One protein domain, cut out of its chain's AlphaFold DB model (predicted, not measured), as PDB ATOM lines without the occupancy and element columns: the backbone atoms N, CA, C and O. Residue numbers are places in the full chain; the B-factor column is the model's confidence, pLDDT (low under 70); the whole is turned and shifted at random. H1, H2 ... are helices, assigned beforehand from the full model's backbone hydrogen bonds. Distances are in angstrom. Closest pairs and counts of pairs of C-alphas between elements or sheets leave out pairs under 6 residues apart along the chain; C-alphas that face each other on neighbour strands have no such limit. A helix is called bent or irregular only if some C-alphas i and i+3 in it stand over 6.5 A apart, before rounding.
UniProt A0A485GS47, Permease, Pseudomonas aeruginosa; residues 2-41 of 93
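What this domain is: This is residues 2 to 41 of the 93 residues of the protein "Permease" of Pseudomonas aeruginosa (UniProt A0A485GS47). The printed part is an open, flat V: one long helix, H2, makes one arm, and the stretch from residue 2 to residue 13, with the short helix H1 at its far tip, makes the other. Nothing packs between the arms, and H1 and H2 are joined by an outstretched link. The printed part has 40 residues with two named helices, H1 then H2, no named strand, and the class all helix. It is extended, with a radius of gyration of the C-alphas of 16.4 A, and the C-alphas span 49 by 25 by 6 A.

Where its parts are: H1 is residues 2 to 8, beginning at C-alpha 2 at (-59.054, 26.745, -33.702). It is irregular: C-alphas 3 and 6 are 7.3 A apart. Residues 9 to 13 form the link. H2 is residues 14 to 40, from C-alpha 14 at (-38.717, 40.001, -27.945) to C-alpha 40 at (-21.748, 10.297, -47.211), 39.3 A from first to last C-alpha. H2 is not bent.

How they stand to each other: H1 and H2 are apart, with no C-alpha of the one within 8 A of the other. The link between them is tight, with 5 residues. Residues 2 to 11, of which 2 to 8 belong to H1, stand free. Residues 21 to 41, of which 21 to 40 belong to H2, also stand free. In H2 every O i to N i+4 pair is within hydrogen-bond range; in H1 it is 0 of 3, beside 3 of 4 O i to N i+3 pairs.

The domain as a whole: The two C-alphas farthest apart are those of Phe 7 and Ala 41, at 49.1 A. The C-alphas of the first and last printed residues, Ser 2 and Ala 41, are 42.7 A apart. The printed part has no cut. The mean pLDDT of the printed part is 86.1, and residue 2 alone is under 70.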
ATOM      1  N   SER A   2     -60.025  25.797 -33.110       69.25
ATOM      2  CA  SER A   2     -59.054  26.745 -33.702       69.25
ATOM      3  C   SER A   2     -59.635  28.091 -34.172       69.25
ATOM      4  O   SER A   2     -58.887  29.043 -34.347       69.25
ATOM      5  N   LEU A   3     -60.960  28.206 -34.343       75.50
ATOM      6  CA  LEU A   3     -61.622  29.447 -34.791       75.50
ATOM      7  C   LEU A   3     -61.572  30.592 -33.760       75.50
ATOM      8  O   LEU A   3     -61.733  31.747 -34.134       75.50
ATOM      9  N   LEU A   4     -61.337  30.286 -32.477       76.00
ATOM     10  CA  LEU A   4     -61.272  31.279 -31.392       76.00
ATOM     11  C   LEU A   4     -59.853  31.814 -31.128       76.00
ATOM     12  O   LEU A   4     -59.695  32.823 -30.448       76.00
ATOM     13  N   VAL A   5     -58.825  31.169 -31.686       75.81
ATOM     14  CA  VAL A   5     -57.407  31.517 -31.498       75.81
ATOM     15  C   VAL A   5     -57.065  32.983 -31.820       75.81
ATOM     16  O   VAL A   5     -56.328  33.573 -31.030       75.81
ATOM     17  N   PRO A   6     -57.584  33.624 -32.892       77.12
ATOM     18  CA  PRO A   6     -57.219  35.013 -33.182       77.12
ATOM     19  C   PRO A   6     -57.698  36.019 -32.121       77.12
ATOM     20  O   PRO A   6     -57.119  37.095 -32.019       77.12
ATOM     21  N   PHE A   7     -58.698  35.682 -31.297       76.88
ATOM     22  CA  PHE A   7     -59.209  36.573 -30.243       76.88
ATOM     23  C   PHE A   7     -58.380  36.541 -28.949       76.88
ATOM     24  O   PHE A   7     -58.479  37.460 -28.144       76.88
ATOM     25  N   PHE A   8     -57.540  35.518 -28.760       78.50
ATOM     26  CA  PHE A   8     -56.643  35.367 -27.603       78.50
ATOM     27  C   PHE A   8     -55.167  35.545 -27.983       78.50
ATOM     28  O   PHE A   8     -54.274  35.090 -27.268       78.50
ATOM     29  N   TRP A   9     -54.899  36.183 -29.126       80.31
ATOM     30  CA  TRP A   9     -53.542  36.434 -29.590       80.31
ATOM     31  C   TRP A   9     -52.775  37.295 -28.580       80.31
ATOM     32  O   TRP A   9     -53.103  38.458 -28.350       80.31
ATOM     33  N   GLN A  10     -51.719  36.728 -28.006       79.31
ATOM     34  CA  GLN A  10     -50.734  37.463 -27.222       79.31
ATOM     35  C   GLN A  10     -49.518  37.726 -28.102       79.31
ATOM     36  O   GLN A  10     -48.971  36.801 -28.704       79.31
ATOM     37  N   THR A  11     -49.090  38.985 -28.188       81.56
ATOM     38  CA  THR A  11     -47.882  39.328 -28.936       81.56
ATOM     39  C   THR A  11     -46.668  38.706 -28.244       81.56
ATOM     40  O   THR A  11     -46.431  38.970 -27.062       81.56
ATOM     41  N   PRO A  12     -45.891  37.860 -28.944       79.19
ATOM     42  CA  PRO A  12     -44.707  37.261 -28.351       79.19
ATOM     43  C   PRO A  12     -43.718  38.368 -27.983       79.19
ATOM     44  O   PRO A  12     -43.442  39.268 -28.776       79.19
ATOM     45  N   SER A  13     -43.183  38.308 -26.764       88.12
ATOM     46  CA  SER A  13     -42.132  39.235 -26.344       88.12
ATOM     47  C   SER A  13     -40.863  39.041 -27.185       88.12
ATOM     48  O   SER A  13     -40.657  37.988 -27.792       88.12
ATOM     49  N   LEU A  14     -39.975  40.041 -27.187       87.88
ATOM     50  CA  LEU A  14     -38.717  40.001 -27.945       87.88
ATOM     51  C   LEU A  14     -37.890  38.733 -27.643       87.88
ATOM     52  O   LEU A  14     -37.298  38.146 -28.546       87.88
ATOM     53  N   LEU A  15     -37.910  38.277 -26.384       90.19
ATOM     54  CA  LEU A  15     -37.248  37.044 -25.957       90.19
ATOM     55  C   LEU A  15     -37.851  35.804 -26.631       90.19
ATOM     56  O   LEU A  15     -37.106  34.975 -27.145       90.19
ATOM     57  N   HIS A  16     -39.182  35.695 -26.683       87.75
ATOM     58  CA  HIS A  16     -39.849  34.586 -27.371       87.75
ATOM     59  C   HIS A  16     -39.526  34.589 -28.867       87.75
ATOM     60  O   HIS A  16     -39.229  33.535 -29.423       87.75
ATOM     61  N   GLY A  17     -39.497  35.764 -29.504       89.94
ATOM     62  CA  GLY A  17     -39.079  35.893 -30.903       89.94
ATOM     63  C   GLY A  17     -37.655  35.379 -31.138       89.94
ATOM     64  O   GLY A  17     -37.417  34.609 -32.069       89.94
ATOM     65  N   LEU A  18     -36.716  35.729 -30.253       92.69
ATOM     66  CA  LEU A  18     -35.332  35.256 -30.336       92.69
ATOM     67  C   LEU A  18     -35.222  33.739 -30.115       92.69
ATOM     68  O   LEU A  18     -34.508  33.067 -30.859       92.69
ATOM     69  N   MET A  19     -35.967  33.180 -29.158       90.19
ATOM     70  CA  MET A  19     -36.029  31.729 -28.938       90.19
ATOM     71  C   MET A  19     -36.623  30.987 -30.142       90.19
ATOM     72  O   MET A  19     -36.131  29.917 -30.492       90.19
ATOM     73  N   MET A  20     -37.631  31.551 -30.813       90.75
ATOM     74  CA  MET A  20     -38.209  30.966 -32.030       90.75
ATOM     75  C   MET A  20     -37.210  30.953 -33.191       90.75
ATOM     76  O   MET A  20     -37.104  29.946 -33.890       90.75
ATOM     77  N   ILE A  21     -36.441  32.033 -33.373       93.31
ATOM     78  CA  ILE A  21     -35.372  32.085 -34.384       93.31
ATOM     79  C   ILE A  21     -34.278  31.068 -34.052       93.31
ATOM     80  O   ILE A  21     -33.851  30.330 -34.939       93.31
ATOM     81  N   ALA A  22     -33.850  30.985 -32.789       93.31
ATOM     82  CA  ALA A  22     -32.849  30.015 -32.352       93.31
ATOM     83  C   ALA A  22     -33.326  28.570 -32.577       93.31
ATOM     84  O   ALA A  22     -32.593  27.760 -33.140       93.31
ATOM     85  N   LEU A  23     -34.577  28.266 -32.219       93.19
ATOM     86  CA  LEU A  23     -35.199  26.964 -32.448       93.19
ATOM     87  C   LEU A  23     -35.235  26.615 -33.942       93.19
ATOM     88  O   LEU A  23     -34.822  25.521 -34.328       93.19
ATOM     89  N   GLY A  24     -35.681  27.554 -34.783       93.00
ATOM     90  CA  GLY A  24     -35.711  27.383 -36.234       93.00
ATOM     91  C   GLY A  24     -34.316  27.179 -36.828       93.00
ATOM     92  O   GLY A  24     -34.118  26.273 -37.634       93.00
ATOM     93  N   GLY A  25     -33.333  27.964 -36.386       95.75
ATOM     94  CA  GLY A  25     -31.940  27.858 -36.820       95.75
ATOM     95  C   GLY A  25     -31.302  26.522 -36.440       95.75
ATOM     96  O   GLY A  25     -30.721  25.854 -37.297       95.75
ATOM     97  N   CYS A  26     -31.457  26.085 -35.188       93.12
ATOM     98  CA  CYS A  26     -30.971  24.784 -34.729       93.12
ATOM     99  C   CYS A  26     -31.656  23.623 -35.461       93.12
ATOM    100  O   CYS A  26     -30.976  22.688 -35.883       93.12
ATOM    101  N   GLY A  27     -32.977  23.689 -35.657       91.50
ATOM    102  CA  GLY A  27     -33.733  22.665 -36.384       91.50
ATOM    103  C   GLY A  27     -33.313  22.560 -37.852       91.50
ATOM    104  O   GLY A  27     -33.014  21.467 -38.336       91.50
ATOM    105  N   MET A  28     -33.210  23.698 -38.542       93.19
ATOM    106  CA  MET A  28     -32.734  23.766 -39.926       93.19
ATOM    107  C   MET A  28     -31.300  23.238 -40.039       93.19
ATOM    108  O   MET A  28     -31.021  22.383 -40.877       93.19
ATOM    109  N   GLY A  29     -30.396  23.695 -39.168       94.50
ATOM    110  CA  GLY A  29     -29.006  23.242 -39.137       94.50
ATOM    111  C   GLY A  29     -28.893  21.734 -38.913       94.50
ATOM    112  O   GLY A  29     -28.189  21.052 -39.659       94.50
ATOM    113  N   GLY A  30     -29.646  21.193 -37.952       88.44
ATOM    114  CA  GLY A  30     -29.707  19.757 -37.682       88.44
ATOM    115  C   GLY A  30     -30.195  18.947 -38.888       88.44
ATOM    116  O   GLY A  30     -29.576  17.947 -39.251       88.44
ATOM    117  N   HIS A  31     -31.251  19.402 -39.568       89.56
ATOM    118  CA  HIS A  31     -31.752  18.733 -40.772       89.56
ATOM    119  C   HIS A  31     -30.790  18.811 -41.959       89.56
ATOM    120  O   HIS A  31     -30.635  17.821 -42.680       89.56
ATOM    121  N   LEU A  32     -30.111  19.940 -42.159       92.12
ATOM    122  CA  LEU A  32     -29.099  20.068 -43.208       92.12
ATOM    123  C   LEU A  32     -27.915  19.129 -42.956       92.12
ATOM    124  O   LEU A  32     -27.478  18.438 -43.877       92.12
ATOM    125  N   LEU A  33     -27.440  19.044 -41.710       88.56
ATOM    126  CA  LEU A  33     -26.385  18.109 -41.311       88.56
ATOM    127  C   LEU A  33     -26.809  16.655 -41.535       88.56
ATOM    128  O   LEU A  33     -26.047  15.880 -42.109       88.56
ATOM    129  N   LEU A  34     -28.037  16.296 -41.153       86.31
ATOM    130  CA  LEU A  34     -28.579  14.956 -41.376       86.31
ATOM    131  C   LEU A  34     -28.664  14.626 -42.874       86.31
ATOM    132  O   LEU A  34     -28.274  13.538 -43.299       86.31
ATOM    133  N   THR A  35     -29.105  15.586 -43.685       88.12
ATOM    134  CA  THR A  35     -29.167  15.449 -45.147       88.12
ATOM    135  C   THR A  35     -27.775  15.224 -45.738       88.12
ATOM    136  O   THR A  35     -27.596  14.350 -46.584       88.12
ATOM    137  N   GLN A  36     -26.762  15.963 -45.275       87.31
ATOM    138  CA  GLN A  36     -25.377  15.748 -45.702       87.31
ATOM    139  C   GLN A  36     -24.829  14.402 -45.220       87.31
ATOM    140  O   GLN A  36     -24.122  13.735 -45.973       87.31
ATOM    141  N   ALA A  37     -25.174  13.959 -44.010       85.25
ATOM    142  CA  ALA A  37     -24.743  12.670 -43.483       85.25
ATOM    143  C   ALA A  37     -25.246  11.509 -44.359       85.25
ATOM    144  O   ALA A  37     -24.452  10.647 -44.741       85.25
ATOM    145  N   PHE A  38     -26.518  11.539 -44.777       84.50
ATOM    146  CA  PHE A  38     -27.079  10.538 -45.695       84.50
ATOM    147  C   PHE A  38     -26.418  10.522 -47.080       84.50
ATOM    148  O   PHE A  38     -26.451   9.495 -47.752       84.50
ATOM    149  N   ARG A  39     -25.786  11.622 -47.512       83.94
ATOM    150  CA  ARG A  39     -25.006  11.646 -48.762       83.94
ATOM    151  C   ARG A  39     -23.659  10.933 -48.643       83.94
ATOM    152  O   ARG A  39     -23.140  10.487 -49.659       83.94
ATOM    153  N   HIS A  40     -23.092  10.841 -47.439       81.50
ATOM    154  CA  HIS A  40     -21.748  10.297 -47.211       81.50
ATOM    155  C   HIS A  40     -21.751   8.879 -46.629       81.50
ATOM    156  O   HIS A  40     -20.748   8.177 -46.749       81.50
ATOM    157  N   ALA A  41     -22.845   8.440 -45.997       80.69
ATOM    158  CA  ALA A  41     -22.926   7.130 -45.362       80.69
ATOM    159  C   ALA A  41     -24.275   6.430 -45.621       80.69
ATOM    160  O   ALA A  41     -25.314   7.092 -45.668       80.69
TER     161      ALA A  41